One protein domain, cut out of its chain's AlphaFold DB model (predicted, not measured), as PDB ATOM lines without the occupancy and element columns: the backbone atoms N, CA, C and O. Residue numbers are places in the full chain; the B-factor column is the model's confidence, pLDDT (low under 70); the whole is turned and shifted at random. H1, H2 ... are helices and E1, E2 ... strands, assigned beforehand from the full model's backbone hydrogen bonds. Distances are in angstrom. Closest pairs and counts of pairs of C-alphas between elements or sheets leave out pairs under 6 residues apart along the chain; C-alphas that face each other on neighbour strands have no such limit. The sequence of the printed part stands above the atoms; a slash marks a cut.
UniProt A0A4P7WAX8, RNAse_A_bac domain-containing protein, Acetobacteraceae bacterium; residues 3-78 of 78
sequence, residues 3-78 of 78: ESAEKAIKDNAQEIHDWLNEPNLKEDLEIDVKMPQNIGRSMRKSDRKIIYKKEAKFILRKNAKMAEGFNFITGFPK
ATOM      1  N   GLU A   3     130.154 150.478 202.622       55.56
ATOM      2  CA  GLU A   3     128.905 149.912 203.170       55.56
ATOM      3  C   GLU A   3     127.745 149.705 202.172       55.56
ATOM      4  O   GLU A   3     126.829 148.935 202.448       55.56
ATOM      5  N   SER A   4     127.732 150.382 201.017       58.09
ATOM      6  CA  SER A   4     126.576 150.326 200.097       58.09
ATOM      7  C   SER A   4     126.545 149.075 199.216       58.09
ATOM      8  O   SER A   4     125.462 148.572 198.932       58.09
ATOM      9  N   ALA A   5     127.708 148.566 198.802       59.81
ATOM     10  CA  ALA A   5     127.796 147.376 197.954       59.81
ATOM     11  C   ALA A   5     127.653 146.082 198.772       59.81
ATOM     12  O   ALA A   5     126.967 145.159 198.348       59.81
ATOM     13  N   GLU A   6     128.218 146.035 199.980       66.00
ATOM     14  CA  GLU A   6     128.075 144.875 200.869       66.00
ATOM     15  C   GLU A   6     126.634 144.690 201.350       66.00
ATOM     16  O   GLU A   6     126.131 143.571 201.382       66.00
ATOM     17  N   LYS A   7     125.939 145.783 201.693       67.44
ATOM     18  CA  LYS A   7     124.529 145.713 202.091       67.44
ATOM     19  C   LYS A   7     123.652 145.203 200.946       67.44
ATOM     20  O   LYS A   7     122.854 144.302 201.141       67.44
ATOM     21  N   ALA A   8     123.887 145.715 199.746       65.00
ATOM     22  CA  ALA A   8     123.231 145.275 198.526       65.00
ATOM     23  C   ALA A   8     123.398 143.779 198.219       65.00
ATOM     24  O   ALA A   8     122.437 143.123 197.819       65.00
ATOM     25  N   ILE A   9     124.612 143.254 198.398       69.69
ATOM     26  CA  ILE A   9     124.899 141.827 198.233       69.69
ATOM     27  C   ILE A   9     124.208 141.031 199.343       69.69
ATOM     28  O   ILE A   9     123.604 140.009 199.049       69.69
ATOM     29  N   LYS A  10     124.206 141.520 200.592       72.81
ATOM     30  CA  LYS A  10     123.484 140.882 201.708       72.81
ATOM     31  C   LYS A  10     121.973 140.818 201.485       72.81
ATOM     32  O   LYS A  10     121.384 139.776 201.746       72.81
ATOM     33  N   ASP A  11     121.358 141.889 200.983       76.94
ATOM     34  CA  ASP A  11     119.922 141.931 200.671       76.94
ATOM     35  C   ASP A  11     119.538 140.936 199.551       76.94
ATOM     36  O   ASP A  11     118.417 140.438 199.541       76.94
ATOM     37  N   ASN A  12     120.471 140.594 198.651       77.06
ATOM     38  CA  ASN A  12     120.265 139.634 197.555       77.06
ATOM     39  C   ASN A  12     121.023 138.305 197.753       77.06
ATOM     40  O   ASN A  12     121.128 137.504 196.826       77.06
ATOM     41  N   ALA A  13     121.553 138.048 198.953       77.94
ATOM     42  CA  ALA A  13     122.432 136.904 199.207       77.94
ATOM     43  C   ALA A  13     121.727 135.564 198.967       77.94
ATOM     44  O   ALA A  13     122.355 134.619 198.500       77.94
ATOM     45  N   GLN A  14     120.422 135.503 199.247       81.56
ATOM     46  CA  GLN A  14     119.603 134.319 199.003       81.56
ATOM     47  C   GLN A  14     119.522 134.000 197.503       81.56
ATOM     48  O   GLN A  14     119.869 132.896 197.106       81.56
ATOM     49  N   GLU A  15     119.186 134.984 196.663       82.12
ATOM     50  CA  GLU A  15     119.107 134.813 195.204       82.12
ATOM     51  C   GLU A  15     120.461 134.414 194.598       82.12
ATOM     52  O   GLU A  15     120.528 133.538 193.736       82.12
ATOM     53  N   ILE A  16     121.557 134.996 195.097       83.12
ATOM     54  CA  ILE A  16     122.917 134.624 194.686       83.12
ATOM     55  C   ILE A  16     123.221 133.177 195.092       83.12
ATOM     56  O   ILE A  16     123.753 132.417 194.287       83.12
ATOM     57  N   HIS A  17     122.884 132.780 196.320       83.62
ATOM     58  CA  HIS A  17     123.114 131.423 196.810       83.62
ATOM     59  C   HIS A  17     122.294 130.388 196.028       83.62
ATOM     60  O   HIS A  17     122.836 129.356 195.633       83.62
ATOM     61  N   ASP A  18     121.017 130.662 195.761       86.00
ATOM     62  CA  ASP A  18     120.159 129.801 194.943       86.00
ATOM     63  C   ASP A  18     120.726 129.674 193.519       86.00
ATOM     64  O   ASP A  18     120.951 128.565 193.033       86.00
ATOM     65  N   TRP A  19     121.115 130.792 192.899       86.56
ATOM     66  CA  TRP A  19     121.764 130.793 191.588       86.56
ATOM     67  C   TRP A  19     123.072 129.996 191.555       86.56
ATOM     68  O   TRP A  19     123.310 129.252 190.600       86.56
ATOM     69  N   LEU A  20     123.932 130.128 192.571       83.00
ATOM     70  CA  LEU A  20     125.184 129.374 192.670       83.00
ATOM     71  C   LEU A  20     124.937 127.864 192.725       83.00
ATOM     72  O   LEU A  20     125.691 127.111 192.105       83.00
ATOM     73  N   ASN A  21     123.877 127.441 193.416       83.81
ATOM     74  CA  ASN A  21     123.506 126.037 193.563       83.81
ATOM     75  C   ASN A  21     122.728 125.470 192.366       83.81
ATOM     76  O   ASN A  21     122.617 124.252 192.253       83.81
ATOM     77  N   GLU A  22     122.231 126.303 191.446       82.00
ATOM     78  CA  GLU A  22     121.551 125.834 190.237       82.00
ATOM     79  C   GLU A  22     122.530 125.551 189.080       82.00
ATOM     80  O   GLU A  22     123.049 126.486 188.463       82.00
ATOM     81  N   PRO A  23     122.768 124.282 188.692       66.12
ATOM     82  CA  PRO A  23     123.730 123.939 187.640       66.12
ATOM     83  C   PRO A  23     123.284 124.350 186.225       66.12
ATOM     84  O   PRO A  23     124.121 124.419 185.331       66.12
ATOM     85  N   ASN A  24     121.993 124.644 186.023       66.25
ATOM     86  CA  ASN A  24     121.409 124.983 184.718       66.25
ATOM     87  C   ASN A  24     121.136 126.482 184.512       66.25
ATOM     88  O   ASN A  24     120.641 126.865 183.449       66.25
ATOM     89  N   LEU A  25     121.435 127.342 185.492       71.44
ATOM     90  CA  LEU A  25     121.293 128.785 185.297       71.44
ATOM     91  C   LEU A  25     122.489 129.376 184.545       71.44
ATOM     92  O   LEU A  25     123.610 128.876 184.636       71.44
ATOM     93  N   LYS A  26     122.232 130.484 183.837       75.44
ATOM     94  CA  LYS A  26     123.242 131.280 183.121       75.44
ATOM     95  C   LYS A  26     124.477 131.523 183.997       75.44
ATOM     96  O   LYS A  26     124.350 131.783 185.193       75.44
ATOM     97  N   GLU A  27     125.661 131.492 183.383       82.25
ATOM     98  CA  GLU A  27     126.941 131.758 184.064       82.25
ATOM     99  C   GLU A  27     127.027 133.161 184.671       82.25
ATOM    100  O   GLU A  27     127.825 133.375 185.585       82.25
ATOM    101  N   ASP A  28     126.199 134.082 184.174       87.94
ATOM    102  CA  ASP A  28     126.068 135.457 184.634       87.94
ATOM    103  C   ASP A  28     124.700 135.665 185.311       87.94
ATOM    104  O   ASP A  28     123.658 135.345 184.729       87.94
ATOM    105  N   LEU A  29     124.705 136.227 186.521       84.81
ATOM    106  CA  LEU A  29     123.531 136.677 187.267       84.81
ATOM    107  C   LEU A  29     123.468 138.203 187.251       84.81
ATOM    108  O   LEU A  29     124.428 138.883 187.617       84.81
ATOM    109  N   GLU A  30     122.320 138.737 186.851       86.94
ATOM    110  CA  GLU A  30     122.026 140.164 186.908       86.94
ATOM    111  C   GLU A  30     121.140 140.439 188.123       86.94
ATOM    112  O   GLU A  30     119.967 140.079 188.106       86.94
ATOM    113  N   ILE A  31     121.676 141.108 189.141       83.38
ATOM    114  CA  ILE A  31     120.903 141.507 190.322       83.38
ATOM    115  C   ILE A  31     120.584 143.001 190.269       83.38
ATOM    116  O   ILE A  31     121.450 143.839 189.989       83.38
ATOM    117  N   ASP A  32     119.329 143.346 190.539       82.69
ATOM    118  CA  ASP A  32     118.901 144.729 190.723       82.69
ATOM    119  C   ASP A  32     119.106 145.130 192.190       82.69
ATOM    120  O   ASP A  32     118.639 144.492 193.127       82.69
ATOM    121  N   VAL A  33     119.826 146.224 192.397       76.62
ATOM    122  CA  VAL A  33     120.312 146.657 193.698       76.62
ATOM    123  C   VAL A  33     119.831 148.060 194.001       76.62
ATOM    124  O   VAL A  33     120.094 149.003 193.254       76.62
ATOM    125  N   LYS A  34     119.219 148.239 195.170       75.56
ATOM    126  CA  LYS A  34     118.854 149.559 195.675       75.56
ATOM    127  C   LYS A  34     119.943 150.112 196.586       75.56
ATOM    128  O   LYS A  34     120.154 149.647 197.699       75.56
ATOM    129  N   MET A  35     120.615 151.151 196.117       72.06
ATOM    130  CA  MET A  35     121.656 151.846 196.854       72.06
ATOM    131  C   MET A  35     121.053 152.811 197.879       72.06
ATOM    132  O   MET A  35     120.098 153.536 197.571       72.06
ATOM    133  N   PRO A  36     121.624 152.891 199.095       64.31
ATOM    134  CA  PRO A  36     121.180 153.848 200.111       64.31
ATOM    135  C   PRO A  36     121.486 155.299 199.708       64.31
ATOM    136  O   PRO A  36     120.853 156.235 200.196       64.31
ATOM    137  N   GLN A  37     122.431 155.484 198.784       68.19
ATOM    138  CA  GLN A  37     122.885 156.769 198.270       68.19
ATOM    139  C   GLN A  37     122.631 156.903 196.764       68.19
ATOM    140  O   GLN A  37     122.494 155.918 196.041       68.19
ATOM    141  N   ASN A  38     122.579 158.146 196.283       72.25
ATOM    142  CA  ASN A  38     122.409 158.442 194.861       72.25
ATOM    143  C   ASN A  38     123.689 158.068 194.099       72.25
ATOM    144  O   ASN A  38     124.712 158.731 194.262       72.25
ATOM    145  N   ILE A  39     123.618 157.041 193.254       69.25
ATOM    146  CA  ILE A  39     124.764 156.506 192.498       69.25
ATOM    147  C   ILE A  39     124.854 157.023 191.062       69.25
ATOM    148  O   ILE A  39     125.836 156.775 190.368       69.25
ATOM    149  N   GLY A  40     123.848 157.766 190.602       67.50
ATOM    150  CA  GLY A  40     123.848 158.360 189.273       67.50
ATOM    151  C   GLY A  40     122.974 159.601 189.192       67.50
ATOM    152  O   GLY A  40     122.061 159.801 189.996       67.50
ATOM    153  N   ARG A  41     123.252 160.447 188.200       71.00
ATOM    154  CA  ARG A  41     122.437 161.613 187.849       71.00
ATOM    155  C   ARG A  41     122.058 161.491 186.378       71.00
ATOM    156  O   ARG A  41     122.933 161.474 185.521       71.00
ATOM    157  N   SER A  42     120.768 161.405 186.077       66.00
ATOM    158  CA  SER A  42     120.259 161.566 184.712       66.00
ATOM    159  C   SER A  42     119.538 162.899 184.609       66.00
ATOM    160  O   SER A  42     118.686 163.207 185.436       66.00
ATOM    161  N   MET A  43     119.872 163.697 183.599       68.00
ATOM    162  CA  MET A  43     119.161 164.938 183.311       68.00
ATOM    163  C   MET A  43     118.131 164.666 182.218       68.00
ATOM    164  O   MET A  43     118.496 164.277 181.107       68.00
ATOM    165  N   ARG A  44     116.842 164.882 182.508       73.56
ATOM    166  CA  ARG A  44     115.838 164.927 181.437       73.56
ATOM    167  C   ARG A  44     116.000 166.243 180.681       73.56
ATOM    168  O   ARG A  44     115.919 167.317 181.273       73.56
ATOM    169  N   LYS A  45     116.243 166.151 179.368       70.31
ATOM    170  CA  LYS A  45     116.433 167.320 178.491       70.31
ATOM    171  C   LYS A  45     115.211 168.246 178.455       70.31
ATOM    172  O   LYS A  45     115.392 169.440 178.258       70.31
ATOM    173  N   SER A  46     114.007 167.713 178.665       76.12
ATOM    174  CA  SER A  46     112.747 168.454 178.539       76.12
ATOM    175  C   SER A  46     112.545 169.504 179.636       76.12
ATOM    176  O   SER A  46     112.102 170.609 179.357       76.12
ATOM    177  N   ASP A  47     112.896 169.173 180.877       80.88
ATOM    178  CA  ASP A  47     112.605 169.968 182.077       80.88
ATOM    179  C   ASP A  47     113.863 170.311 182.897       80.88
ATOM    180  O   ASP A  47     113.767 170.883 183.980       80.88
ATOM    181  N   ARG A  48     115.060 169.957 182.399       72.44
ATOM    182  CA  ARG A  48     116.363 170.090 183.094       72.44
ATOM    183  C   ARG A  48     116.381 169.473 184.499       72.44
ATOM    184  O   ARG A  48     117.271 169.763 185.299       72.44
ATOM    185  N   LYS A  49     115.430 168.589 184.808       74.62
ATOM    186  CA  LYS A  49     115.318 167.959 186.118       74.62
ATOM    187  C   LYS A  49     116.385 166.886 186.265       74.62
ATOM    188  O   LYS A  49     116.518 165.989 185.427       74.62
ATOM    189  N   ILE A  50     117.142 166.995 187.351       71.00
ATOM    190  CA  ILE A  50     118.124 165.995 187.754       71.00
ATOM    191  C   ILE A  50     117.365 164.870 188.456       71.00
ATOM    192  O   ILE A  50     116.807 165.057 189.536       71.00
ATOM    193  N   ILE A  51     117.342 163.700 187.829       71.81
ATOM    194  CA  ILE A  51     116.846 162.465 188.421       71.81
ATOM    195  C   ILE A  51     118.039 161.759 189.045       71.81
ATOM    196  O   ILE A  51     118.988 161.372 188.357       71.81
ATOM    197  N   TYR A  52     117.987 161.612 190.361       69.62
ATOM    198  CA  TYR A  52     118.972 160.846 191.099       69.62
ATOM    199  C   TYR A  52     118.613 159.364 191.031       69.62
ATOM    200  O   TYR A  52     117.546 158.962 191.495       69.62
ATOM    201  N   LYS A  53     119.500 158.562 190.441       69.31
ATOM    202  CA  LYS A  53     119.343 157.111 190.358       69.31
ATOM    203  C   LYS A  53     119.843 156.478 191.650       69.31
ATOM    204  O   LYS A  53     120.988 156.703 192.053       69.31
ATOM    205  N   LYS A  54     118.956 155.731 192.304       73.12
ATOM    206  CA  LYS A  54     119.241 154.931 193.505       73.12
ATOM    207  C   LYS A  54     119.266 153.437 193.206       73.12
ATOM    208  O   LYS A  54     119.565 152.658 194.095       73.12
ATOM    209  N   GLU A  55     118.942 153.040 191.985       78.12
ATOM    210  CA  GLU A  55     118.957 151.648 191.557       78.12
ATOM    211  C   GLU A  55     120.196 151.416 190.696       78.12
ATOM    212  O   GLU A  55     120.574 152.258 189.879       78.12
ATOM    213  N   ALA A  56     120.862 150.295 190.926       79.62
ATOM    214  CA  ALA A  56     121.991 149.800 190.165       79.62
ATOM    215  C   ALA A  56     121.649 148.399 189.685       79.62
ATOM    216  O   ALA A  56     120.932 147.677 190.363       79.62
ATOM    217  N   LYS A  57     122.207 147.993 188.558       85.62
ATOM    218  CA  LYS A  57     122.246 146.595 188.163       85.62
ATOM    219  C   LYS A  57     123.675 146.106 188.294       85.62
ATOM    220  O   LYS A  57     124.580 146.751 187.763       85.62
ATOM    221  N   PHE A  58     123.871 144.999 188.998       85.56
ATOM    222  CA  PHE A  58     125.159 144.332 189.141       85.56
ATOM    223  C   PHE A  58     125.161 143.025 188.367       85.56
ATOM    224  O   PHE A  58     124.172 142.300 188.363       85.56
ATOM    225  N   ILE A  59     126.283 142.741 187.714       86.44
ATOM    226  CA  ILE A  59     126.515 141.499 186.984       86.44
ATOM    227  C   ILE A  59     127.551 140.693 187.758       86.44
ATOM    228  O   ILE A  59     128.695 141.126 187.927       86.44
ATOM    229  N   LEU A  60     127.136 139.520 188.221       87.38
ATOM    230  CA  LEU A  60     127.964 138.540 188.911       87.38
ATOM    231  C   LEU A  60     128.190 137.346 187.987       87.38
ATOM    232  O   LEU A  60     127.285 136.956 187.263       87.38
ATOM    233  N   ARG A  61     129.376 136.743 188.025       88.12
ATOM    234  CA  ARG A  61     129.709 135.535 187.257       88.12
ATOM    235  C   ARG A  61     130.111 134.404 188.183       88.12
ATOM    236  O   ARG A  61     130.890 134.643 189.103       88.12
ATOM    237  N   LYS A  62     129.642 133.179 187.933       85.69
ATOM    238  CA  LYS A  62     130.035 132.017 188.743       85.69
ATOM    239  C   LYS A  62     131.548 131.839 188.690       85.69
ATOM    240  O   LYS A  62     132.153 131.816 187.622       85.69
ATOM    241  N   ASN A  63     132.171 131.727 189.853       86.19
ATOM    242  CA  ASN A  63     133.602 131.522 189.974       86.19
ATOM    243  C   ASN A  63     133.912 130.696 191.222       86.19
ATOM    244  O   ASN A  63     134.162 131.233 192.299       86.19
ATOM    245  N   ALA A  64     133.983 129.377 191.043       78.69
ATOM    246  CA  ALA A  64     134.315 128.426 192.102       78.69
ATOM    247  C   ALA A  64     135.720 128.618 192.713       78.69
ATOM    248  O   ALA A  64     136.042 127.985 193.713       78.69
ATOM    249  N   LYS A  65     136.576 129.470 192.125       83.56
ATOM    250  CA  LYS A  65     137.894 129.809 192.686       83.56
ATOM    251  C   LYS A  65     137.838 130.939 193.720       83.56
ATOM    252  O   LYS A  65     138.845 131.186 194.377       83.56
ATOM    253  N   MET A  66     136.715 131.649 193.844       79.69
ATOM    254  CA  MET A  66     136.520 132.684 194.863       79.69
ATOM    255  C   MET A  66     135.818 132.119 196.098       79.69
ATOM    256  O   MET A  66     135.003 131.210 195.982       79.69
ATOM    257  N   ALA A  67     136.109 132.686 197.274       77.88
ATOM    258  CA  ALA A  67     135.533 132.237 198.545       77.88
ATOM    259  C   ALA A  67     133.997 132.326 198.572       77.88
ATOM    260  O   ALA A  67     133.347 131.496 199.194       77.88
ATOM    261  N   GLU A  68     133.422 133.298 197.859       75.75
ATOM    262  CA  GLU A  68     131.969 133.472 197.751       75.75
ATOM    263  C   GLU A  68     131.341 132.675 196.595       75.75
ATOM    264  O   GLU A  68     130.130 132.697 196.413       75.75
ATOM    265  N   GLY A  69     132.140 131.972 195.784       81.81
ATOM    266  CA  GLY A  69     131.656 131.191 194.640       81.81
ATOM    267  C   GLY A  69     131.283 132.013 193.398       81.81
ATOM    268  O   GLY A  69     130.956 131.431 192.363       81.81
ATOM    269  N   PHE A  70     131.381 133.346 193.448       85.56
ATOM    270  CA  PHE A  70     131.148 134.250 192.315       85.56
ATOM    271  C   PHE A  70     132.190 135.369 192.233       85.56
ATOM    272  O   PHE A  70     132.900 135.657 193.190       85.56
ATOM    273  N   ASN A  71     132.268 136.004 191.065       85.56
ATOM    274  CA  ASN A  71     133.064 137.191 190.798       85.56
ATOM    275  C   ASN A  71     132.159 138.355 190.383       85.56
ATOM    276  O   ASN A  71     131.274 138.188 189.544       85.56
ATOM    277  N   PHE A  72     132.419 139.546 190.915       83.06
ATOM    278  CA  PHE A  72     131.768 140.768 190.456       83.06
ATOM    279  C   PHE A  72     132.388 141.217 189.127       83.06
ATOM    280  O   PHE A  72     133.585 141.493 189.060       83.06
ATOM    281  N   ILE A  73     131.585 141.286 188.062       85.00
ATOM    282  CA  ILE A  73     132.058 141.684 186.730       85.00
ATOM    283  C   ILE A  73     131.927 143.192 186.544       85.00
ATOM    284  O   ILE A  73     132.900 143.874 186.227       85.00
ATOM    285  N   THR A  74     130.716 143.723 186.703       82.06
ATOM    286  CA  THR A  74     130.440 145.147 186.495       82.06
ATOM    287  C   THR A  74     129.131 145.557 187.155       82.06
ATOM    288  O   THR A  74     128.283 144.719 187.462       82.06
ATOM    289  N   GLY A  75     128.946 146.859 187.350       79.88
ATOM    290  CA  GLY A  75     127.709 147.422 187.862       79.88
ATOM    291  C   GLY A  75     127.429 148.787 187.256       79.88
ATOM    292  O   GLY A  75     128.341 149.601 187.117       79.88
ATOM    293  N   PHE A  76     126.173 149.051 186.901       79.88
ATOM    294  CA  PHE A  76     125.771 150.332 186.324       79.88
ATOM    295  C   PHE A  76     124.454 150.848 186.916       79.88
ATOM    296  O   PHE A  76     123.576 150.060 187.261       79.88
ATOM    297  N   PRO A  77     124.292 152.176 187.049       75.62
ATOM    298  CA  PRO A  77     123.057 152.778 187.542       75.62
ATOM    299  C   PRO A  77     121.890 152.550 186.566       75.62
ATOM    300  O   PRO A  77     121.995 152.875 185.378       75.62
ATOM    301  N   LYS A  78     120.768 152.046 187.087       69.31
ATOM    302  CA  LYS A  78     119.522 151.757 186.362       69.31
ATOM    303  C   LYS A  78     118.571 152.948 186.361       69.31
ATOM    304  O   LYS A  78     118.495 153.697 187.356       69.31
TER     305      LYS A  78
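AT A GLANCE: This is residues 3 to 78 of the 78 residues of the protein "RNAse_A_bac domain-containing protein" of Acetobacteraceae bacterium (UniProt A0A4P7WAX8). This is a long, strongly twisted sheet of three antiparallel strands, E1, E4 and E5, with two short helices, H1 and H2, over it. A second, smaller strand pair, the hairpin E2 and E3, extends beyond one end of that sheet as an arm, with E3 running on into E4; this arm makes much of the length. The printed part has 76 residues, with elements in the order H1 H2 E1 E2 E3 E4 E5; the larger sheet's order is E1 E4 E5, and the class is mixed, helices and strands. The whole is loose, with a radius of gyration of the C-alphas of 14.9 A, and elongated, spanning 48 by 24 by 18 A.

HOW THE PARTS SIT: Begin at Glu 3 and trace H1, residues 3 to 11, and H2, residues 13 to 21; they meet only through their tight link, and in both every O i to N i+4 pair is within hydrogen-bond range. Next come E1, residues 28 to 34, E2, residues 40 to 43, E3, residues 50 to 53, E4, residues 55 to 62, and E5, residues 70 to 77. H1 and H2 are on one face of the sheet E1 E4 E5, in two layers, helices over strands. H1 lies over E1 at a height over the sheet of 9.3 A and runs across the strands, at 64 degrees to E1 on the local plane; look at Ala 8 and Val 33, whose C-alphas are the closest, 5.8 A. H2 lies over E4 at a height of 8.6 A and runs along the strands, only just, at 28 degrees to E4 on the local plane; its closest C-alpha to E4 is that of Leu 20, 6.8 A from that of Lys 62. In the sheet, inner strand E4 is antiparallel to edge strand E1, with N 31 and O 58 at 2.9 A, and to edge strand E5, with N 59 and O 74 at 2.8 A; E4 and E5 form a hairpin. In the hairpin E2 and E3, find N 42 and O 51 at 2.9 A. E3 runs on into E4 at 32 degrees across Lys 54, and E5 bends by 54 degrees at Ile 73.

IN THESE COORDINATES: Find C-alpha 3 at (128.905, 149.912, 203.170), where H1 begins. E1 measures 19.3 A from first to last C-alpha, E4 22.7 A and E5 20.8 A. E4 begins at C-alpha 55, (118.957, 151.648, 191.557), and E5 ends at C-alpha 77, (123.057, 152.778, 187.542).

THE WHOLE: The C-alphas farthest apart are those of Asp 47 and Lys 65, 48.6 A. The printed part has no cut and no long link. The mean pLDDT of the printed part is 76.6, and 18 residues are under 70, among them residues 3 to 9.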